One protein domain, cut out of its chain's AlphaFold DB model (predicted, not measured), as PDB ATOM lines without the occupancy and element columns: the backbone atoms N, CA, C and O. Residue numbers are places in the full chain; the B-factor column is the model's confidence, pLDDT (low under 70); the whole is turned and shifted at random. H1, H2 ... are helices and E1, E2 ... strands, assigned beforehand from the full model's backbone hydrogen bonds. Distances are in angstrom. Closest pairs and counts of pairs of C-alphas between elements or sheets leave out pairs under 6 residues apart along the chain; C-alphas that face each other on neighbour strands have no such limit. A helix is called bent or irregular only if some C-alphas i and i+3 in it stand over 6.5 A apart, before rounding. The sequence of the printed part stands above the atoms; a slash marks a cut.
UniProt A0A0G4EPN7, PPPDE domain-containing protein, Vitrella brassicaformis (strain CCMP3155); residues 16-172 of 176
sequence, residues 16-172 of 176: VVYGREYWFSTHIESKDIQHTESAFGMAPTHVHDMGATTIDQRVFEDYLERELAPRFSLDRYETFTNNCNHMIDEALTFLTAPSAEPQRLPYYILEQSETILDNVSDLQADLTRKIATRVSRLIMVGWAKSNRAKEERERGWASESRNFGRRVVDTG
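What this domain is: This is residues 16 to 172 of the 176 residues of the protein "PPPDE domain-containing protein" of Vitrella brassicaformis (strain CCMP3155) (UniProt A0A0G4EPN7). One very long helix, H5, runs past a small body and sticks out far beyond it with residues 152 to 170. In the body a short hairpin of strands, E1 and E2, has H3 packed on E1, with H2 crossing H3 at a steep angle and H4 meeting the beginning of H3; a long link loops out from the body at residues 41 to 46. The printed part has 157 residues with two named strands and then five named helices, in the order E1 E2 H1 H2 H3 H4 H5; the sheet E1 - E2 is antiparallel and the class is mostly helix. The whole is loose, with a radius of gyration of the C-alphas of 19.7 A, and elongated, spanning 75 by 41 by 30 A.

Where its parts are: E1, residues 20 to 24, begins with C-alpha 20 at (-11.010, -27.185, 21.014) and is 13.6 A long. E2, residues 28 to 32, is 14.1 A long. H1, residues 37 to 40, measures 5.6 A. H2, residues 57 to 68, measures 15.1 A; it is neither bent nor irregular, but only just: C-alphas 65 and 68 are 6.1 A apart. H3, residues 84 to 96, measures 18.2 A, and H4, residues 107 to 115, measures 11.5 A. H5, residues 122 to 170, is 71.3 A long, from C-alpha 122 at (-14.177, 5.392, -2.224) to C-alpha 170 at (-1.409, -33.593, 56.074).

How they stand to each other: E1 and E2 are a hairpin, antiparallel at 158 degrees, with N 21 and O 31 at 2.8 A and N 29 and O 23 at 2.9 A, both within hydrogen-bond range. E1 and H3 have 7 pairs of C-alphas within 8 A, the closest being those of Phe 24 and Cys 84, 4.8 A apart. E2 and H2 have 1 such pair, the C-alphas of Ile 28 and Leu 64, 7.6 A apart. H2 and H3 only just touch, with 3 pairs of C-alphas within 8 A, the closest those of Phe 60 and Leu 95 at 7.3 A; they run opposite ways at a steep tilt of 48 degrees. H3 and H4 are a helical hairpin, opposite ways at a steep tilt of 42 degrees; they only just touch, with 3 pairs within 8 A, through residues 85 to 86 of H3 alone, and the closest C-alphas are those of Asn 85 and Leu 110, 6.6 A apart. H1 and H5 are close but not clearly touching: the closest C-alphas, of Ala 39 and Asn 147, are 6.8 A apart. H5 is apart from E1, E2, H2, H3 and H4. In H2, H3 and H5 every O i to N i+4 pair is within hydrogen-bond range, in H4 4 of 5; H1 is too short for such a pair.

The domain as a whole: The C-alphas of Ser 121 and Gly 172 are the two farthest apart, at 76.0 A. Residues 41 to 46 stand free, as do residues 152 to 172, of which 152 to 170 belong to H5; the body without them spans 46 by 41 by 28 A. The links H1 to H2 and H2 to H3 are long, with 16 and 15 residues. The printed part has no cut. Its mean pLDDT is 87.8, with residues 36 to 41 and 164 to 172 under 70.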
ATOM      1  N   VAL A  16     -14.912 -25.060  16.106       94.69
ATOM      2  CA  VAL A  16     -14.805 -26.123  17.103       94.69
ATOM      3  C   VAL A  16     -14.448 -27.439  16.421       94.69
ATOM      4  O   VAL A  16     -15.226 -27.963  15.630       94.69
ATOM      5  N   VAL A  17     -13.279 -27.989  16.748       95.88
ATOM      6  CA  VAL A  17     -12.804 -29.292  16.260       95.88
ATOM      7  C   VAL A  17     -11.813 -29.887  17.269       95.88
ATOM      8  O   VAL A  17     -11.167 -29.159  18.017       95.88
ATOM      9  N   TYR A  18     -11.727 -31.217  17.363       96.25
ATOM     10  CA  TYR A  18     -10.847 -31.920  18.319       96.25
ATOM     11  C   TYR A  18     -11.078 -31.541  19.801       96.25
ATOM     12  O   TYR A  18     -10.168 -31.611  20.623       96.25
ATOM     13  N   GLY A  19     -12.297 -31.117  20.159       93.19
ATOM     14  CA  GLY A  19     -12.629 -30.655  21.516       93.19
ATOM     15  C   GLY A  19     -12.086 -29.262  21.864       93.19
ATOM     16  O   GLY A  19     -12.115 -28.866  23.033       93.19
ATOM     17  N   ARG A  20     -11.606 -28.513  20.868       93.56
ATOM     18  CA  ARG A  20     -11.010 -27.185  21.014       93.56
ATOM     19  C   ARG A  20     -11.731 -26.184  20.128       93.56
ATOM     20  O   ARG A  20     -12.181 -26.532  19.041       93.56
ATOM     21  N   GLU A  21     -11.813 -24.946  20.587       93.19
ATOM     22  CA  GLU A  21     -12.203 -23.813  19.757       93.19
ATOM     23  C   GLU A  21     -10.956 -23.096  19.248       93.19
ATOM     24  O   GLU A  21     -10.013 -22.883  20.013       93.19
ATOM     25  N   TYR A  22     -10.973 -22.713  17.975       94.94
ATOM     26  CA  TYR A  22      -9.953 -21.927  17.296       94.94
ATOM     27  C   TYR A  22     -10.567 -20.604  16.825       94.94
ATOM     28  O   TYR A  22     -11.678 -20.590  16.289       94.94
ATOM     29  N   TRP A  23      -9.847 -19.496  17.003       93.69
ATOM     30  CA  TRP A  23     -10.256 -18.162  16.544       93.69
ATOM     31  C   TRP A  23      -9.039 -17.284  16.243       93.69
ATOM     32  O   TRP A  23      -7.899 -17.634  16.540       93.69
ATOM     33  N   PHE A  24      -9.268 -16.123  15.632       94.31
ATOM     34  CA  PHE A  24      -8.222 -15.160  15.298       94.31
ATOM     35  C   PHE A  24      -8.402 -13.855  16.078       94.31
ATOM     36  O   PHE A  24      -9.429 -13.177  15.981       94.31
ATOM     37  N   SER A  25      -7.365 -13.497  16.833       89.75
ATOM     38  CA  SER A  25      -7.248 -12.261  17.604       89.75
ATOM     39  C   SER A  25      -5.996 -11.468  17.163       89.75
ATOM     40  O   SER A  25      -5.813 -11.150  15.994       89.75
ATOM     41  N   THR A  26      -5.092 -11.152  18.092       92.44
ATOM     42  CA  THR A  26      -3.713 -10.728  17.816       92.44
ATOM     43  C   THR A  26      -2.879 -11.800  17.095       92.44
ATOM     44  O   THR A  26      -1.906 -11.463  16.421       92.44
ATOM     45  N   HIS A  27      -3.258 -13.068  17.241       94.56
ATOM     46  CA  HIS A  27      -2.716 -14.250  16.572       94.56
ATOM     47  C   HIS A  27      -3.827 -15.308  16.504       94.56
ATOM     48  O   HIS A  27      -4.929 -15.077  17.011       94.56
ATOM     49  N   ILE A  28      -3.570 -16.442  15.856       95.75
ATOM     50  CA  ILE A  28      -4.487 -17.583  15.910       95.75
ATOM     51  C   ILE A  28      -4.401 -18.174  17.317       95.75
ATOM     52  O   ILE A  28      -3.327 -18.568  17.766       95.75
ATOM     53  N   GLU A  29      -5.525 -18.185  18.020       92.38
ATOM     54  CA  GLU A  29      -5.655 -18.711  19.373       92.38
ATOM     55  C   GLU A  29      -6.460 -20.011  19.350       92.38
ATOM     56  O   GLU A  29      -7.295 -20.235  18.470       92.38
ATOM     57  N   SER A  30      -6.207 -20.870  20.338       92.38
ATOM     58  CA  SER A  30      -7.037 -22.041  20.585       92.38
ATOM     59  C   SER A  30      -7.162 -22.340  22.068       92.38
ATOM     60  O   SER A  30      -6.240 -22.090  22.851       92.38
ATOM     61  N   LYS A  31      -8.300 -22.910  22.463       89.25
ATOM     62  CA  LYS A  31      -8.558 -23.309  23.849       89.25
ATOM     63  C   LYS A  31      -9.546 -24.465  23.898       89.25
ATOM     64  O   LYS A  31     -10.354 -24.632  22.993       89.25
ATOM     65  N   ASP A  32      -9.459 -25.280  24.945       89.94
ATOM     66  CA  ASP A  32     -10.411 -26.374  25.144       89.94
ATOM     67  C   ASP A  32     -11.825 -25.811  25.281       89.94
ATOM     68  O   ASP A  32     -12.031 -24.834  26.004       89.94
ATOM     69  N   ILE A  33     -12.794 -26.457  24.631       84.81
ATOM     70  CA  ILE A  33     -14.175 -25.962  24.543       84.81
ATOM     71  C   ILE A  33     -14.830 -25.768  25.922       84.81
ATOM     72  O   ILE A  33     -15.658 -24.888  26.125       84.81
ATOM     73  N   GLN A  34     -14.404 -26.546  26.921       80.38
ATOM     74  CA  GLN A  34     -14.883 -26.429  28.304       80.38
ATOM     75  C   GLN A  34     -14.467 -25.111  28.975       80.38
ATOM     76  O   GLN A  34     -15.045 -24.720  29.987       80.38
ATOM     77  N   HIS A  35     -13.459 -24.431  28.431       74.94
ATOM     78  CA  HIS A  35     -12.914 -23.185  28.955       74.94
ATOM     79  C   HIS A  35     -13.061 -22.007  27.976       74.94
ATOM     80  O   HIS A  35     -12.477 -20.947  28.222       74.94
ATOM     81  N   THR A  36     -13.773 -22.167  26.855       65.69
ATOM     82  CA  THR A  36     -13.950 -21.086  25.871       65.69
ATOM     83  C   THR A  36     -15.170 -20.225  26.149       65.69
ATOM     84  O   THR A  36     -15.057 -19.001  26.069       65.69
ATOM     85  N   GLU A  37     -16.287 -20.795  26.608       61.72
ATOM     86  CA  GLU A  37     -17.453 -19.996  27.027       61.72
ATOM     87  C   GLU A  37     -17.082 -18.984  28.130       61.72
ATOM     88  O   GLU A  37     -17.559 -17.847  28.131       61.72
ATOM     89  N   SER A  38     -16.145 -19.336  29.019       52.34
ATOM     90  CA  SER A  38     -15.600 -18.420  30.032       52.34
ATOM     91  C   SER A  38     -14.625 -17.372  29.470       52.34
ATOM     92  O   SER A  38     -14.502 -16.279  30.036       52.34
ATOM     93  N   ALA A  39     -13.957 -17.656  28.345       55.94
ATOM     94  CA  ALA A  39     -13.033 -16.734  27.683       55.94
ATOM     95  C   ALA A  39     -13.776 -15.581  26.987       55.94
ATOM     96  O   ALA A  39     -13.381 -14.417  27.126       55.94
ATOM     97  N   PHE A  40     -14.883 -15.890  26.305       62.06
ATOM     98  CA  PHE A  40     -15.735 -14.900  25.638       62.06
ATOM     99  C   PHE A  40     -16.817 -14.317  26.553       62.06
ATOM    100  O   PHE A  40     -17.269 -13.194  26.332       62.06
ATOM    101  N   GLY A  41     -17.216 -15.045  27.602       63.62
ATOM    102  CA  GLY A  41     -18.308 -14.650  28.495       63.62
ATOM    103  C   GLY A  41     -19.678 -14.617  27.808       63.62
ATOM    104  O   GLY A  41     -20.609 -14.019  28.341       63.62
ATOM    105  N   MET A  42     -19.789 -15.211  26.617       70.50
ATOM    106  CA  MET A  42     -20.992 -15.256  25.793       70.50
ATOM    107  C   MET A  42     -21.072 -16.622  25.112       70.50
ATOM    108  O   MET A  42     -20.078 -17.095  24.568       70.50
ATOM    109  N   ALA A  43     -22.258 -17.229  25.131       78.75
ATOM    110  CA  ALA A  43     -22.547 -18.427  24.351       78.75
ATOM    111  C   ALA A  43     -22.719 -18.066  22.860       78.75
ATOM    112  O   ALA A  43     -23.168 -16.951  22.555       78.75
ATOM    113  N   PRO A  44     -22.396 -18.977  21.924       86.75
ATOM    114  CA  PRO A  44     -22.623 -18.740  20.505       86.75
ATOM    115  C   PRO A  44     -24.117 -18.530  20.230       86.75
ATOM    116  O   PRO A  44     -24.968 -19.269  20.721       86.75
ATOM    117  N   THR A  45     -24.448 -17.527  19.413       88.75
ATOM    118  CA  THR A  45     -25.844 -17.277  19.013       88.75
ATOM    119  C   THR A  45     -26.345 -18.295  17.990       88.75
ATOM    120  O   THR A  45     -27.547 -18.523  17.899       88.75
ATOM    121  N   HIS A  46     -25.430 -18.897  17.225       90.56
ATOM    122  CA  HIS A  46     -25.699 -19.916  16.214       90.56
ATOM    123  C   HIS A  46     -24.578 -20.955  16.237       90.56
ATOM    124  O   HIS A  46     -23.407 -20.597  16.358       90.56
ATOM    125  N   VAL A  47     -24.935 -22.228  16.073       91.75
ATOM    126  CA  VAL A  47     -23.990 -23.337  15.909       91.75
ATOM    127  C   VAL A  47     -24.333 -24.036  14.601       91.75
ATOM    128  O   VAL A  47     -25.475 -24.450  14.406       91.75
ATOM    129  N   HIS A  48     -23.352 -24.138  13.709       93.19
ATOM    130  CA  HIS A  48     -23.489 -24.805  12.416       93.19
ATOM    131  C   HIS A  48     -22.630 -26.065  12.419       93.19
ATOM    132  O   HIS A  48     -21.431 -25.988  12.684       93.19
ATOM    133  N   ASP A  49     -23.243 -27.215  12.146       93.19
ATOM    134  CA  ASP A  49     -22.503 -28.453  11.909       93.19
ATOM    135  C   ASP A  49     -21.888 -28.399  10.507       93.19
ATOM    136  O   ASP A  49     -22.600 -28.301   9.505       93.19
ATOM    137  N   MET A  50     -20.559 -28.432  10.454       93.12
ATOM    138  CA  MET A  50     -19.789 -28.359   9.215       93.12
ATOM    139  C   MET A  50     -19.253 -29.733   8.789       93.12
ATOM    140  O   MET A  50     -18.353 -29.813   7.960       93.12
ATOM    141  N   GLY A  51     -19.782 -30.822   9.349       91.44
ATOM    142  CA  GLY A  51     -19.390 -32.183   9.013       91.44
ATOM    143  C   GLY A  51     -18.137 -32.662   9.747       91.44
ATOM    144  O   GLY A  51     -17.784 -32.188  10.826       91.44
ATOM    145  N   ALA A  52     -17.474 -33.658   9.162       91.69
ATOM    146  CA  ALA A  52     -16.336 -34.345   9.764       91.69
ATOM    147  C   ALA A  52     -15.066 -34.178   8.927       91.69
ATOM    148  O   ALA A  52     -15.117 -34.041   7.706       91.69
ATOM    149  N   THR A  53     -13.917 -34.261   9.594       95.06
ATOM    150  CA  THR A  53     -12.596 -34.242   8.965       95.06
ATOM    151  C   THR A  53     -11.845 -35.536   9.259       95.06
ATOM    152  O   THR A  53     -11.998 -36.130  10.326       95.06
ATOM    153  N   THR A  54     -11.029 -35.971   8.303       95.38
ATOM    154  CA  THR A  54     -10.050 -37.053   8.481       95.38
ATOM    155  C   THR A  54      -8.638 -36.516   8.711       95.38
ATOM    156  O   THR A  54      -7.692 -37.297   8.747       95.38
ATOM    157  N   ILE A  55      -8.470 -35.191   8.777       97.06
ATOM    158  CA  ILE A  55      -7.179 -34.565   9.043       97.06
ATOM    159  C   ILE A  55      -6.865 -34.739  10.528       97.06
ATOM    160  O   ILE A  55      -7.713 -34.520  11.386       97.06
ATOM    161  N   ASP A  56      -5.638 -35.147  10.840       97.88
ATOM    162  CA  ASP A  56      -5.193 -35.236  12.226       97.88
ATOM    163  C   ASP A  56      -5.018 -33.840  12.832       97.88
ATOM    164  O   ASP A  56      -4.507 -32.925  12.179       97.88
ATOM    165  N   GLN A  57      -5.334 -33.696  14.122       97.94
ATOM    166  CA  GLN A  57      -5.195 -32.427  14.847       97.94
ATOM    167  C   GLN A  57      -3.815 -31.788  14.656       97.94
ATOM    168  O   GLN A  57      -3.721 -30.600  14.365       97.94
ATOM    169  N   ARG A  58      -2.741 -32.579  14.755       98.06
ATOM    170  CA  ARG A  58      -1.371 -32.079  14.585       98.06
ATOM    171  C   ARG A  58      -1.121 -31.522  13.183       98.06
ATOM    172  O   ARG A  58      -0.452 -30.509  13.049       98.06
ATOM    173  N   VAL A  59      -1.652 -32.174  12.149       98.31
ATOM    174  CA  VAL A  59      -1.513 -31.711  10.759       98.31
ATOM    175  C   VAL A  59      -2.259 -30.394  10.568       98.31
ATOM    176  O   VAL A  59      -1.757 -29.490   9.906       98.31
ATOM    177  N   PHE A  60      -3.439 -30.268  11.175       98.50
ATOM    178  CA  PHE A  60      -4.193 -29.024  11.164       98.50
ATOM    179  C   PHE A  60      -3.459 -27.894  11.892       98.50
ATOM    180  O   PHE A  60      -3.332 -26.805  11.344       98.50
ATOM    181  N   GLU A  61      -2.929 -28.143  13.086       98.19
ATOM    182  CA  GLU A  61      -2.185 -27.136  13.850       98.19
ATOM    183  C   GLU A  61      -0.884 -26.724  13.141       98.19
ATOM    184  O   GLU A  61      -0.602 -25.530  13.043       98.19
ATOM    185  N   ASP A  62      -0.165 -27.669  12.522       98.56
ATOM    186  CA  ASP A  62       0.990 -27.365  11.665       98.56
ATOM    187  C   ASP A  62       0.588 -26.479  10.464       98.56
ATOM    188  O   ASP A  62       1.324 -25.559  10.099       98.56
ATOM    189  N   TYR A  63      -0.582 -26.715   9.856       98.44
ATOM    190  CA  TYR A  63      -1.131 -25.864   8.793       98.44
ATOM    191  C   TYR A  63      -1.468 -24.456   9.304       98.44
ATOM    192  O   TYR A  63      -1.091 -23.465   8.671       98.44
ATOM    193  N   LEU A  64      -2.125 -24.344  10.464       98.31
ATOM    194  CA  LEU A  64      -2.430 -23.052  11.077       98.31
ATOM    195  C   LEU A  64      -1.151 -22.243  11.318       98.31
ATOM    196  O   LEU A  64      -1.102 -21.062  10.980       98.31
ATOM    197  N   GLU A  65      -0.104 -22.864  11.857       98.00
ATOM    198  CA  GLU A  65       1.159 -22.187  12.163       98.00
ATOM    199  C   GLU A  65       1.960 -21.802  10.915       98.00
ATOM    200  O   GLU A  65       2.546 -20.719  10.864       98.00
ATOM    201  N   ARG A  66       2.012 -22.676   9.905       97.94
ATOM    202  CA  ARG A  66       2.880 -22.477   8.733       97.94
ATOM    203  C   ARG A  66       2.225 -21.670   7.624       97.94
ATOM    204  O   ARG A  66       2.904 -20.866   6.993       97.94
ATOM    205  N   GLU A  67       0.928 -21.861   7.403       98.00
ATOM    206  CA  GLU A  67       0.217 -21.304   6.248       98.00
ATOM    207  C   GLU A  67      -0.710 -20.144   6.627       98.00
ATOM    208  O   GLU A  67      -0.800 -19.153   5.889       98.00
ATOM    209  N   LEU A  68      -1.411 -20.237   7.768       97.81
ATOM    210  CA  LEU A  68      -2.348 -19.191   8.195       97.81
ATOM    211  C   LEU A  68      -1.665 -18.103   9.030       97.81
ATOM    212  O   LEU A  68      -1.840 -16.922   8.734       97.81
ATOM    213  N   ALA A  69      -0.862 -18.449  10.036       97.19
ATOM    214  CA  ALA A  69      -0.283 -17.479  10.970       97.19
ATOM    215  C   ALA A  69       0.541 -16.355  10.298       97.19
ATOM    216  O   ALA A  69       0.435 -15.211  10.747       97.19
ATOM    217  N   PRO A  70       1.287 -16.586   9.193       97.00
ATOM    218  CA  PRO A  70       1.965 -15.501   8.473       97.00
ATOM    219  C   PRO A  70       1.023 -14.489   7.801       97.00
ATOM    220  O   PRO A  70       1.467 -13.401   7.430       97.00
ATOM    221  N   ARG A  71      -0.253 -14.842   7.596       97.12
ATOM    222  CA  ARG A  71      -1.286 -14.017   6.938       97.12
ATOM    223  C   ARG A  71      -2.314 -13.465   7.926       97.12
ATOM    224  O   ARG A  71      -2.801 -12.349   7.738       97.12
ATOM    225  N   PHE A  72      -2.584 -14.211   8.993       97.44
ATOM    226  CA  PHE A  72      -3.520 -13.886  10.065       97.44
ATOM    227  C   PHE A  72      -2.761 -13.498  11.337       97.44
ATOM    228  O   PHE A  72      -2.719 -14.216  12.336       97.44
ATOM    229  N   SER A  73      -2.155 -12.316  11.278       95.81
ATOM    230  CA  SER A  73      -1.397 -11.691  12.360       95.81
ATOM    231  C   SER A  73      -1.919 -10.281  12.644       95.81
ATOM    232  O   SER A  73      -2.553  -9.648  11.794       95.81
ATOM    233  N   LEU A  74      -1.642  -9.747  13.838       95.88
ATOM    234  CA  LEU A  74      -2.107  -8.411  14.236       95.88
ATOM    235  C   LEU A  74      -1.706  -7.299  13.248       95.88
ATOM    236  O   LEU A  74      -2.474  -6.363  13.029       95.88
ATOM    237  N   ASP A  75      -0.510  -7.373  12.663       95.44
ATOM    238  CA  ASP A  75      -0.005  -6.393  11.696       95.44
ATOM    239  C   ASP A  75      -0.719  -6.467  10.339       95.44
ATOM    240  O   ASP A  75      -0.829  -5.441   9.659       95.44
ATOM    241  N   ARG A  76      -1.279  -7.633   9.995       96.31
ATOM    242  CA  ARG A  76      -2.019  -7.892   8.752       96.31
ATOM    243  C   ARG A  76      -3.538  -7.866   8.909       96.31
ATOM    244  O   ARG A  76      -4.240  -7.910   7.904       96.31
ATOM    245  N   TYR A  77      -4.048  -7.773  10.137       96.81
ATOM    246  CA  TYR A  77      -5.484  -7.754  10.417       96.81
ATOM    247  C   TYR A  77      -6.193  -6.597   9.698       96.81
ATOM    248  O   TYR A  77      -5.832  -5.438   9.907       96.81
ATOM    249  N   GLU A  78      -7.249  -6.886   8.942       95.94
ATOM    250  CA  GLU A  78      -8.119  -5.890   8.310       95.94
ATOM    251  C   GLU A  78      -9.584  -6.203   8.611       95.94
ATOM    252  O   GLU A  78     -10.075  -7.280   8.276       95.94
ATOM    253  N   THR A  79     -10.311  -5.242   9.191       94.69
ATOM    254  CA  THR A  79     -11.663  -5.482   9.745       94.69
ATOM    255  C   THR A  79     -12.636  -6.081   8.736       94.69
ATOM    256  O   THR A  79     -13.483  -6.878   9.122       94.69
ATOM    257  N   PHE A  80     -12.526  -5.713   7.460       94.62
ATOM    258  CA  PHE A  80     -13.498  -6.089   6.431       94.62
ATOM    259  C   PHE A  80     -13.028  -7.208   5.498       94.62
ATOM    260  O   PHE A  80     -13.858  -7.805   4.831       94.62
ATOM    261  N   THR A  81     -11.723  -7.480   5.425       94.81
ATOM    262  CA  THR A  81     -11.140  -8.346   4.375       94.81
ATOM    263  C   THR A  81     -10.094  -9.332   4.886       94.81
ATOM    264  O   THR A  81      -9.616 -10.159   4.122       94.81
ATOM    265  N   ASN A  82      -9.665  -9.218   6.144       96.62
ATOM    266  CA  ASN A  82      -8.709 -10.137   6.752       96.62
ATOM    267  C   ASN A  82      -8.945 -10.188   8.265       96.62
ATOM    268  O   ASN A  82      -8.194  -9.618   9.062       96.62
ATOM    269  N   ASN A  83     -10.063 -10.800   8.642       95.62
ATOM    270  CA  ASN A  83     -10.538 -10.882  10.019       95.62
ATOM    271  C   ASN A  83     -10.764 -12.347  10.431       95.62
ATOM    272  O   ASN A  83     -10.439 -13.270   9.686       95.62
ATOM    273  N   CYS A  84     -11.331 -12.566  11.620       95.19
ATOM    274  CA  CYS A  84     -11.571 -13.915  12.129       95.19
ATOM    275  C   CYS A  84     -12.441 -14.767  11.207       95.19
ATOM    276  O   CYS A  84     -12.114 -15.921  10.978       95.19
ATOM    277  N   ASN A  85     -13.477 -14.194  10.600       96.38
ATOM    278  CA  ASN A  85     -14.372 -14.944   9.724       96.38
ATOM    279  C   ASN A  85     -13.621 -15.486   8.496       96.38
ATOM    280  O   ASN A  85     -13.816 -16.635   8.127       96.38
ATOM    281  N   HIS A  86     -12.697 -14.707   7.927       97.44
ATOM    282  CA  HIS A  86     -11.872 -15.146   6.795       97.44
ATOM    283  C   HIS A  86     -10.902 -16.264   7.202       97.44
ATOM    284  O   HIS A  86     -10.764 -17.253   6.492       97.44
ATOM    285  N   MET A  87     -10.273 -16.138   8.378       97.69
ATOM    286  CA  MET A  87      -9.389 -17.179   8.913       97.69
ATOM    287  C   MET A  87     -10.140 -18.499   9.109       97.69
ATOM    288  O   MET A  87      -9.677 -19.547   8.666       97.69
ATOM    289  N   ILE A  88     -11.316 -18.439   9.740       97.50
ATOM    290  CA  ILE A  88     -12.151 -19.613  10.014       97.50
ATOM    291  C   ILE A  88     -12.630 -20.269   8.726       97.50
ATOM    292  O   ILE A  88     -12.642 -21.492   8.633       97.50
ATOM    293  N   ASP A  89     -12.999 -19.474   7.730       97.31
ATOM    294  CA  ASP A  89     -13.425 -19.982   6.437       97.31
ATOM    295  C   ASP A  89     -12.300 -20.732   5.694       97.31
ATOM    296  O   ASP A  89     -12.525 -21.821   5.158       97.31
ATOM    297  N   GLU A  90     -11.064 -20.222   5.737       97.38
ATOM    298  CA  GLU A  90      -9.898 -20.925   5.187       97.38
ATOM    299  C   GLU A  90      -9.559 -22.200   5.972       97.38
ATOM    300  O   GLU A  90      -9.338 -23.259   5.378       97.38
ATOM    301  N   ALA A  91      -9.564 -22.124   7.305       97.62
ATOM    302  CA  ALA A  91      -9.322 -23.272   8.173       97.62
ATOM    303  C   ALA A  91     -10.352 -24.388   7.938       97.62
ATOM    304  O   ALA A  91      -9.994 -25.564   7.843       97.62
ATOM    305  N   LEU A  92     -11.624 -24.020   7.791       96.81
ATOM    306  CA  LEU A  92     -12.706 -24.950   7.503       96.81
ATOM    307  C   LEU A  92     -12.550 -25.596   6.122       96.81
ATOM    308  O   LEU A  92     -12.697 -26.815   5.999       96.81
ATOM    309  N   THR A  93     -12.205 -24.799   5.107       96.19
ATOM    310  CA  THR A  93     -11.939 -25.302   3.752       96.19
ATOM    311  C   THR A  93     -10.835 -26.352   3.783       96.19
ATOM    312  O   THR A  93     -10.978 -27.413   3.186       96.19
ATOM    313  N   PHE A  94      -9.745 -26.089   4.511       97.00
ATOM    314  CA  PHE A  94      -8.642 -27.034   4.649       97.00
ATOM    315  C   PHE A  94      -9.085 -28.337   5.325       97.00
ATOM    316  O   PHE A  94      -8.826 -29.418   4.802       97.00
ATOM    317  N   LEU A  95      -9.796 -28.245   6.454       97.12
ATOM    318  CA  LEU A  95     -10.263 -29.416   7.206       97.12
ATOM    319  C   LEU A  95     -11.201 -30.318   6.405       97.12
ATOM    320  O   LEU A  95     -11.186 -31.535   6.583       97.12
ATOM    321  N   THR A  96     -12.011 -29.730   5.537       95.12
ATOM    322  CA  THR A  96     -13.039 -30.441   4.766       95.12
ATOM    323  C   THR A  96     -12.637 -30.681   3.313       95.12
ATOM    324  O   THR A  96     -13.375 -31.323   2.575       95.12
ATOM    325  N   ALA A  97     -11.437 -30.257   2.903       91.94
ATOM    326  CA  ALA A  97     -10.892 -30.523   1.575       91.94
ATOM    327  C   ALA A  97     -10.854 -32.017   1.184       91.94
ATOM    328  O   ALA A  97     -11.025 -32.306   0.001       91.94
ATOM    329  N   PRO A  98     -10.646 -32.981   2.111       89.12
ATOM    330  CA  PRO A  98     -10.735 -34.406   1.777       89.12
ATOM    331  C   PRO A  98     -12.160 -34.908   1.490       89.12
ATOM    332  O   PRO A  98     -12.322 -36.013   0.971       89.12
ATOM    333  N   SER A  99     -13.194 -34.146   1.858       83.06
ATOM    334  CA  SER A  99     -14.595 -34.479   1.597       83.06
ATOM    335  C   SER A  99     -14.981 -34.144   0.151       83.06
ATOM    336  O   SER A  99     -14.333 -33.338  -0.511       83.06
ATOM    337  N   ALA A 100     -16.059 -34.755  -0.352       76.50
ATOM    338  CA  ALA A 100     -16.538 -34.507  -1.719       76.50
ATOM    339  C   ALA A 100     -16.956 -33.043  -1.956       76.50
ATOM    340  O   ALA A 100     -16.857 -32.559  -3.078       76.50
ATOM    341  N   GLU A 101     -17.389 -32.356  -0.898       82.88
ATOM    342  CA  GLU A 101     -17.786 -30.951  -0.907       82.88
ATOM    343  C   GLU A 101     -17.046 -30.234   0.236       82.88
ATOM    344  O   GLU A 101     -17.395 -30.428   1.404       82.88
ATOM    345  N   PRO A 102     -15.991 -29.452  -0.057       84.69
ATOM    346  CA  PRO A 102     -15.335 -28.623   0.943       84.69
ATOM    347  C   PRO A 102     -16.310 -27.590   1.506       84.69
ATOM    348  O   PRO A 102     -16.997 -26.872   0.778       84.69
ATOM    349  N   GLN A 103     -16.344 -27.496   2.823       93.38
ATOM    350  CA  GLN A 103     -17.242 -26.626   3.551       93.38
ATOM    351  C   GLN A 103     -16.657 -25.222   3.686       93.38
ATOM    352  O   GLN A 103     -15.449 -25.018   3.799       93.38
ATOM    353  N   ARG A 104     -17.560 -24.245   3.703       94.19
ATOM    354  CA  ARG A 104     -17.282 -22.813   3.845       94.19
ATOM    355  C   ARG A 104     -18.198 -22.231   4.904       94.19
ATOM    356  O   ARG A 104     -19.259 -22.799   5.172       94.19
ATOM    357  N   LEU A 105     -17.816 -21.105   5.498       94.06
ATOM    358  CA  LEU A 105     -18.724 -20.401   6.397       94.06
ATOM    359  C   LEU A 105     -20.017 -20.010   5.659       94.06
ATOM    360  O   LEU A 105     -19.973 -19.693   4.466       94.06
ATOM    361  N   PRO A 106     -21.169 -19.978   6.357       92.94
ATOM    362  CA  PRO A 106     -22.400 -19.454   5.788       92.94
ATOM    363  C   PRO A 106     -22.186 -18.084   5.138       92.94
ATOM    364  O   PRO A 106     -21.644 -17.167   5.757       92.94
ATOM    365  N   TYR A 107     -22.646 -17.948   3.891       90.19
ATOM    366  CA  TYR A 107     -22.337 -16.805   3.027       90.19
ATOM    367  C   TYR A 107     -22.604 -15.444   3.687       90.19
ATOM    368  O   TYR A 107     -21.777 -14.542   3.594       90.19
ATOM    369  N   TYR A 108     -23.700 -15.325   4.445       89.56
ATOM    370  CA  TYR A 108     -24.098 -14.085   5.117       89.56
ATOM    371  C   TYR A 108     -23.056 -13.549   6.124       89.56
ATOM    372  O   TYR A 108     -23.069 -12.361   6.451       89.56
ATOM    373  N   ILE A 109     -22.158 -14.401   6.636       92.12
ATOM    374  CA  ILE A 109     -21.100 -14.012   7.581       92.12
ATOM    375  C   ILE A 109     -19.965 -13.282   6.850       92.12
ATOM    376  O   ILE A 109     -19.497 -12.236   7.313       92.12
ATOM    377  N   LEU A 110     -19.527 -13.822   5.709       91.25
ATOM    378  CA  LEU A 110     -18.466 -13.228   4.890       91.25
ATOM    379  C   LEU A 110     -18.991 -12.026   4.107       91.25
ATOM    380  O   LEU A 110     -18.396 -10.950   4.168       91.25
ATOM    381  N   GLU A 111     -20.169 -12.164   3.491       90.00
ATOM    382  CA  GLU A 111     -20.831 -11.103   2.729       90.00
ATOM    383  C   GLU A 111     -21.000  -9.831   3.567       90.00
ATOM    384  O   GLU A 111     -20.777  -8.722   3.074       90.00
ATOM    385  N   GLN A 112     -21.343  -9.972   4.854       88.12
ATOM    386  CA  GLN A 112     -21.422  -8.829   5.755       88.12
ATOM    387  C   GLN A 112     -20.103  -8.057   5.813       88.12
ATOM    388  O   GLN A 112     -20.137  -6.836   5.818       88.12
ATOM    389  N   SER A 113     -18.957  -8.731   5.904       86.94
ATOM    390  CA  SER A 113     -17.663  -8.048   6.016       86.94
ATOM    391  C   SER A 113     -17.253  -7.421   4.684       86.94
ATOM    392  O   SER A 113     -16.794  -6.279   4.654       86.94
ATOM    393  N   GLU A 114     -17.473  -8.148   3.592       88.19
ATOM    394  CA  GLU A 114     -16.975  -7.799   2.262       88.19
ATOM    395  C   GLU A 114     -17.774  -6.669   1.606       88.19
ATOM    396  O   GLU A 114     -17.189  -5.790   0.979       88.19
ATOM    397  N   THR A 115     -19.094  -6.641   1.807       89.81
ATOM    398  CA  THR A 115     -19.996  -5.758   1.046       89.81
ATOM    399  C   THR A 115     -20.433  -4.507   1.812       89.81
ATOM    400  O   THR A 115     -21.191  -3.671   1.309       89.81
ATOM    401  N   ILE A 116     -20.038  -4.363   3.080       89.25
ATOM    402  CA  ILE A 116     -20.561  -3.309   3.967       89.25
ATOM    403  C   ILE A 116     -20.266  -1.898   3.460       89.25
ATOM    404  O   ILE A 116     -21.038  -0.973   3.718       89.25
ATOM    405  N   LEU A 117     -19.186  -1.740   2.696       90.75
ATOM    406  CA  LEU A 117     -18.726  -0.461   2.163       90.75
ATOM    407  C   LEU A 117     -19.179  -0.190   0.718       90.75
ATOM    408  O   LEU A 117     -18.915   0.897   0.219       90.75
ATOM    409  N   ASP A 118     -19.908  -1.095   0.065       89.88
ATOM    410  CA  ASP A 118     -20.224  -0.970  -1.374       89.88
ATOM    411  C   ASP A 118     -21.091   0.253  -1.712       89.88
ATOM    412  O   ASP A 118     -21.060   0.773  -2.822       89.88
ATOM    413  N   ASN A 119     -21.865   0.740  -0.738       88.75
ATOM    414  CA  ASN A 119     -22.804   1.849  -0.917       88.75
ATOM    415  C   ASN A 119     -22.259   3.194  -0.403       88.75
ATOM    416  O   ASN A 119     -23.040   4.092  -0.072       88.75
ATOM    417  N   VAL A 120     -20.937   3.340  -0.271       89.75
ATOM    418  CA  VAL A 120     -20.289   4.606   0.111       89.75
ATOM    419  C   VAL A 120     -19.246   5.023  -0.927       89.75
ATOM    420  O   VAL A 120     -18.835   4.219  -1.752       89.75
ATOM    421  N   SER A 121     -18.828   6.293  -0.923       93.06
ATOM    422  CA  SER A 121     -17.764   6.744  -1.831       93.06
ATOM    423  C   SER A 121     -16.418   6.114  -1.467       93.06
ATOM    424  O   SER A 121     -16.172   5.832  -0.295       93.06
ATOM    425  N   ASP A 122     -15.508   5.989  -2.434       93.25
ATOM    426  CA  ASP A 122     -14.177   5.392  -2.224       93.25
ATOM    427  C   ASP A 122     -13.410   6.036  -1.063       93.25
ATOM    428  O   ASP A 122     -12.837   5.346  -0.221       93.25
ATOM    429  N   LEU A 123     -13.459   7.369  -0.958       92.69
ATOM    430  CA  LEU A 123     -12.844   8.104   0.150       92.69
ATOM    431  C   LEU A 123     -13.451   7.706   1.501       92.69
ATOM    432  O   LEU A 123     -12.736   7.538   2.489       92.69
ATOM    433  N   GLN A 124     -14.778   7.565   1.557       92.94
ATOM    434  CA  GLN A 124     -15.465   7.149   2.772       92.94
ATOM    435  C   GLN A 124     -15.152   5.685   3.108       92.94
ATOM    436  O   GLN A 124     -14.945   5.377   4.283       92.94
ATOM    437  N   ALA A 125     -15.085   4.800   2.112       92.50
ATOM    438  CA  ALA A 125     -14.729   3.398   2.294       92.50
ATOM    439  C   ALA A 125     -13.303   3.255   2.848       92.50
ATOM    440  O   ALA A 125     -13.103   2.567   3.850       92.50
ATOM    441  N   ASP A 126     -12.327   3.952   2.260       94.19
ATOM    442  CA  ASP A 126     -10.927   3.936   2.701       94.19
ATOM    443  C   ASP A 126     -10.766   4.481   4.129       94.19
ATOM    444  O   ASP A 126     -10.148   3.838   4.984       94.19
ATOM    445  N   LEU A 127     -11.391   5.625   4.431       94.56
ATOM    446  CA  LEU A 127     -11.372   6.189   5.780       94.56
ATOM    447  C   LEU A 127     -12.010   5.234   6.798       94.56
ATOM    448  O   LEU A 127     -11.454   5.008   7.874       94.56
ATOM    449  N   THR A 128     -13.160   4.653   6.451       93.94
ATOM    450  CA  THR A 128     -13.883   3.718   7.323       93.94
ATOM    451  C   THR A 128     -13.057   2.464   7.579       93.94
ATOM    452  O   THR A 128     -12.935   2.054   8.732       93.94
ATOM    453  N   ARG A 129     -12.417   1.898   6.547       94.19
ATOM    454  CA  ARG A 129     -11.504   0.752   6.664       94.19
ATOM    455  C   ARG A 129     -10.353   1.047   7.618       94.19
ATOM    456  O   ARG A 129     -10.155   0.303   8.575       94.19
ATOM    457  N   LYS A 130      -9.657   2.171   7.429       95.25
ATOM    458  CA  LYS A 130      -8.527   2.579   8.283       95.25
ATOM    459  C   LYS A 130      -8.932   2.757   9.744       95.25
ATOM    460  O   LYS A 130      -8.237   2.272  10.638       95.25
ATOM    461  N   ILE A 131     -10.051   3.440   9.996       95.19
ATOM    462  CA  ILE A 131     -10.552   3.663  11.358       95.19
ATOM    463  C   ILE A 131     -10.971   2.337  11.993       95.19
ATOM    464  O   ILE A 131     -10.504   2.026  13.090       95.19
ATOM    465  N   ALA A 132     -11.802   1.548  11.309       93.88
ATOM    466  CA  ALA A 132     -12.304   0.278  11.821       93.88
ATOM    467  C   ALA A 132     -11.151  -0.679  12.142       93.88
ATOM    468  O   ALA A 132     -11.059  -1.162  13.265       93.88
ATOM    469  N   THR A 133     -10.203  -0.863  11.217       95.44
ATOM    470  CA  THR A 133      -9.011  -1.698  11.435       95.44
ATOM    471  C   THR A 133      -8.203  -1.239  12.643       95.44
ATOM    472  O   THR A 133      -7.832  -2.062  13.481       95.44
ATOM    473  N   ARG A 134      -7.974   0.068  12.806       95.88
ATOM    474  CA  ARG A 134      -7.232   0.577  13.965       95.88
ATOM    475  C   ARG A 134      -7.964   0.322  15.284       95.88
ATOM    476  O   ARG A 134      -7.324  -0.072  16.257       95.88
ATOM    477  N   VAL A 135      -9.278   0.531  15.318       94.62
ATOM    478  CA  VAL A 135     -10.106   0.282  16.507       94.62
ATOM    479  C   VAL A 135     -10.134  -1.209  16.849       94.62
ATOM    480  O   VAL A 135      -9.845  -1.564  17.990       94.62
ATOM    481  N   SER A 136     -10.383  -2.083  15.872       93.75
ATOM    482  CA  SER A 136     -10.401  -3.539  16.057       93.75
ATOM    483  C   SER A 136      -9.086  -4.053  16.646       93.75
ATOM    484  O   SER A 136      -9.094  -4.763  17.650       93.75
ATOM    485  N   ARG A 137      -7.937  -3.614  16.108       95.00
ATOM    486  CA  ARG A 137      -6.610  -3.993  16.630       95.00
ATOM    487  C   ARG A 137      -6.403  -3.546  18.084       95.00
ATOM    488  O   ARG A 137      -5.831  -4.293  18.876       95.00
ATOM    489  N   LEU A 138      -6.881  -2.358  18.465       94.62
ATOM    490  CA  LEU A 138      -6.805  -1.882  19.855       94.62
ATOM    491  C   LEU A 138      -7.666  -2.728  20.800       94.62
ATOM    492  O   LEU A 138      -7.194  -3.101  21.876       94.62
ATOM    493  N   ILE A 139      -8.894  -3.055  20.388       91.38
ATOM    494  CA  ILE A 139      -9.800  -3.920  21.154       91.38
ATOM    495  C   ILE A 139      -9.158  -5.294  21.361       91.38
ATOM    496  O   ILE A 139      -9.095  -5.766  22.494       91.38
ATOM    497  N   MET A 140      -8.601  -5.894  20.305       90.75
ATOM    498  CA  MET A 140      -7.922  -7.191  20.380       90.75
ATOM    499  C   MET A 140      -6.754  -7.189  21.365       90.75
ATOM    500  O   MET A 140      -6.641  -8.092  22.189       90.75
ATOM    501  N   VAL A 141      -5.903  -6.159  21.337       91.81
ATOM    502  CA  VAL A 141      -4.791  -6.037  22.295       91.81
ATOM    503  C   VAL A 141      -5.305  -5.877  23.727       91.81
ATOM    504  O   VAL A 141      -4.751  -6.481  24.651       91.81
ATOM    505  N   GLY A 142      -6.349  -5.070  23.929       88.75
ATOM    506  CA  GLY A 142      -6.978  -4.885  25.237       88.75
ATOM    507  C   GLY A 142      -7.552  -6.191  25.784       88.75
ATOM    508  O   GLY A 142      -7.293  -6.559  26.931       88.75
ATOM    509  N   TRP A 143      -8.257  -6.935  24.939       84.12
ATOM    510  CA  TRP A 143      -8.854  -8.207  25.311       84.12
ATOM    511  C   TRP A 143      -7.814  -9.292  25.579       84.12
ATOM    512  O   TRP A 143      -7.882  -9.940  26.618       84.12
ATOM    513  N   ALA A 144      -6.774  -9.407  24.749       84.44
ATOM    514  CA  ALA A 144      -5.669 -10.336  24.986       84.44
ATOM    515  C   ALA A 144      -4.968 -10.072  26.332       84.44
ATOM    516  O   ALA A 144      -4.558 -10.997  27.031       84.44
ATOM    517  N   LYS A 145      -4.828  -8.801  26.740       86.38
ATOM    518  CA  LYS A 145      -4.330  -8.451  28.084       86.38
ATOM    519  C   LYS A 145      -5.309  -8.868  29.185       86.38
ATOM    520  O   LYS A 145      -4.871  -9.393  30.204       86.38
ATOM    521  N   SER A 146      -6.608  -8.655  28.981       83.00
ATOM    522  CA  SER A 146      -7.645  -9.045  29.941       83.00
ATOM    523  C   SER A 146      -7.711 -10.562  30.140       83.00
ATOM    524  O   SER A 146      -7.730 -11.015  31.282       83.00
ATOM    525  N   ASN A 147      -7.671 -11.343  29.057       80.75
ATOM    526  CA  ASN A 147      -7.708 -12.803  29.114       80.75
ATOM    527  C   ASN A 147      -6.490 -13.365  29.851       80.75
ATOM    528  O   ASN A 147      -6.665 -14.155  30.773       80.75
ATOM    529  N   ARG A 148      -5.278 -12.872  29.554       81.00
ATOM    530  CA  ARG A 148      -4.070 -13.243  30.315       81.00
ATOM    531  C   ARG A 148      -4.217 -12.976  31.812       81.00
ATOM    532  O   ARG A 148      -3.937 -13.853  32.621       81.00
ATOM    533  N   ALA A 149      -4.730 -11.803  32.186       81.94
ATOM    534  CA  ALA A 149      -4.941 -11.464  33.592       81.94
ATOM    535  C   ALA A 149      -5.994 -12.360  34.277       81.94
ATOM    536  O   ALA A 149      -5.864 -12.661  35.463       81.94
ATOM    537  N   LYS A 150      -7.043 -12.789  33.560       79.56
ATOM    538  CA  LYS A 150      -8.018 -13.765  34.078       79.56
ATOM    539  C   LYS A 150      -7.362 -15.127  34.309       79.56
ATOM    540  O   LYS A 150      -7.487 -15.673  35.400       79.56
ATOM    541  N   GLU A 151      -6.603 -15.623  33.337       79.06
ATOM    542  CA  GLU A 151      -5.914 -16.916  33.440       79.06
ATOM    543  C   GLU A 151      -4.881 -16.940  34.572       79.06
ATOM    544  O   GLU A 151      -4.775 -17.924  35.302       79.06
ATOM    545  N   GLU A 152      -4.141 -15.847  34.768       82.38
ATOM    546  CA  GLU A 152      -3.210 -15.699  35.892       82.38
ATOM    547  C   GLU A 152      -3.928 -15.787  37.246       82.38
ATOM    548  O   GLU A 152      -3.451 -16.472  38.153       82.38
ATOM    549  N   ARG A 153      -5.103 -15.154  37.379       79.62
ATOM    550  CA  ARG A 153      -5.927 -15.225  38.599       79.62
ATOM    551  C   ARG A 153      -6.462 -16.631  38.850       79.62
ATOM    552  O   ARG A 153      -6.387 -17.108  39.979       79.62
ATOM    553  N   GLU A 154      -6.959 -17.303  37.815       79.12
ATOM    554  CA  GLU A 154      -7.466 -18.679  37.910       79.12
ATOM    555  C   GLU A 154      -6.359 -19.664  38.306       79.12
ATOM    556  O   GLU A 154      -6.562 -20.513  39.176       79.12
ATOM    557  N   ARG A 155      -5.154 -19.517  37.736       78.94
ATOM    558  CA  ARG A 155      -3.977 -20.315  38.121       78.94
ATOM    559  C   ARG A 155      -3.560 -20.055  39.568       78.94
ATOM    560  O   ARG A 155      -3.274 -21.012  40.290       78.94
ATOM    561  N   GLY A 156      -3.556 -18.790  39.994       78.44
ATOM    562  CA  GLY A 156      -3.305 -18.395  41.382       78.44
ATOM    563  C   GLY A 156      -4.274 -19.082  42.346       78.44
ATOM    564  O   GLY A 156      -3.842 -19.845  43.210       78.44
ATOM    565  N   TRP A 157      -5.578 -18.924  42.110       71.44
ATOM    566  CA  TRP A 157      -6.639 -19.545  42.906       71.44
ATOM    567  C   TRP A 157      -6.547 -21.078  42.948       71.44
ATOM    568  O   TRP A 157      -6.678 -21.693  44.010       71.44
ATOM    569  N   ALA A 158      -6.287 -21.722  41.806       74.12
ATOM    570  CA  ALA A 158      -6.138 -23.173  41.735       74.12
ATOM    571  C   ALA A 158      -4.920 -23.670  42.533       74.12
ATOM    572  O   ALA A 158      -4.981 -24.735  43.154       74.12
ATOM    573  N   SER A 159      -3.819 -22.910  42.534       75.12
ATOM    574  CA  SER A 159      -2.625 -23.234  43.323       75.12
ATOM    575  C   SER A 159      -2.873 -23.095  44.830       75.12
ATOM    576  O   SER A 159      -2.513 -23.990  45.596       75.12
ATOM    577  N   GLU A 160      -3.570 -22.035  45.254       73.81
ATOM    578  CA  GLU A 160      -3.958 -21.809  46.649       73.81
ATOM    579  C   GLU A 160      -4.919 -22.891  47.149       73.81
ATOM    580  O   GLU A 160      -4.692 -23.470  48.212       73.81
ATOM    581  N   SER A 161      -5.926 -23.241  46.346       71.69
ATOM    582  CA  SER A 161      -6.912 -24.282  46.667       71.69
ATOM    583  C   SER A 161      -6.269 -25.666  46.818       71.69
ATOM    584  O   SER A 161      -6.581 -26.397  47.759       71.69
ATOM    585  N   ARG A 162      -5.310 -26.026  45.948       70.12
ATOM    586  CA  ARG A 162      -4.535 -27.275  46.092       70.12
ATOM    587  C   ARG A 162      -3.658 -27.266  47.341       70.12
ATOM    588  O   ARG A 162      -3.591 -28.274  48.038       70.12
ATOM    589  N   ASN A 163      -3.001 -26.146  47.640       70.69
ATOM    590  CA  ASN A 163      -2.168 -26.009  48.837       70.69
ATOM    591  C   ASN A 163      -2.990 -26.021  50.135       70.69
ATOM    592  O   ASN A 163      -2.486 -26.453  51.172       70.69
ATOM    593  N   PHE A 164      -4.236 -25.549  50.093       64.12
ATOM    594  CA  PHE A 164      -5.187 -25.673  51.194       64.12
ATOM    595  C   PHE A 164      -5.627 -27.130  51.379       64.12
ATOM    596  O   PHE A 164      -5.455 -27.675  52.464       64.12
ATOM    597  N   GLY A 165      -6.070 -27.804  50.310       63.06
ATOM    598  CA  GLY A 165      -6.454 -29.218  50.366       63.06
ATOM    599  C   GLY A 165      -5.321 -30.133  50.848       63.06
ATOM    600  O   GLY A 165      -5.546 -31.009  51.674       63.06
ATOM    601  N   ARG A 166      -4.077 -29.883  50.420       59.19
ATOM    602  CA  ARG A 166      -2.903 -30.648  50.877       59.19
ATOM    603  C   ARG A 166      -2.612 -30.445  52.368       59.19
ATOM    604  O   ARG A 166      -2.310 -31.411  53.053       59.19
ATOM    605  N   ARG A 167      -2.777 -29.218  52.882       58.12
ATOM    606  CA  ARG A 167      -2.658 -28.922  54.322       58.12
ATOM    607  C   ARG A 167      -3.732 -29.618  55.160       58.12
ATOM    608  O   ARG A 167      -3.430 -30.058  56.263       58.12
ATOM    609  N   VAL A 168      -4.954 -29.742  54.643       57.62
ATOM    610  CA  VAL A 168      -6.042 -30.475  55.314       57.62
ATOM    611  C   VAL A 168      -5.750 -31.982  55.355       57.62
ATOM    612  O   VAL A 168      -5.971 -32.621  56.376       57.62
ATOM    613  N   VAL A 169      -5.180 -32.552  54.289       58.25
ATOM    614  CA  VAL A 169      -4.805 -33.979  54.251       58.25
ATOM    615  C   VAL A 169      -3.605 -34.287  55.160       58.25
ATOM    616  O   VAL A 169      -3.620 -35.301  55.853       58.25
ATOM    617  N   ASP A 170      -2.598 -33.407  55.221       55.84
ATOM    618  CA  ASP A 170      -1.409 -33.593  56.074       55.84
ATOM    619  C   ASP A 170      -1.683 -33.390  57.577       55.84
ATOM    620  O   ASP A 170      -0.889 -33.827  58.408       55.84
ATOM    621  N   THR A 171      -2.796 -32.750  57.958       54.62
ATOM    622  CA  THR A 171      -3.149 -32.511  59.372       54.62
ATOM    623  C   THR A 171      -4.024 -33.601  59.993       54.62
ATOM    624  O   THR A 171      -4.249 -33.568  61.199       54.62
ATOM    625  N   GLY A 172      -4.455 -34.611  59.228       48.84
ATOM    626  CA  GLY A 172      -5.068 -35.828  59.776       48.84
ATOM    627  C   GLY A 172      -6.393 -35.643  60.529       48.84
ATOM    628  O   GLY A 172      -6.858 -36.590  61.161       48.84
TER     629      GLY A 172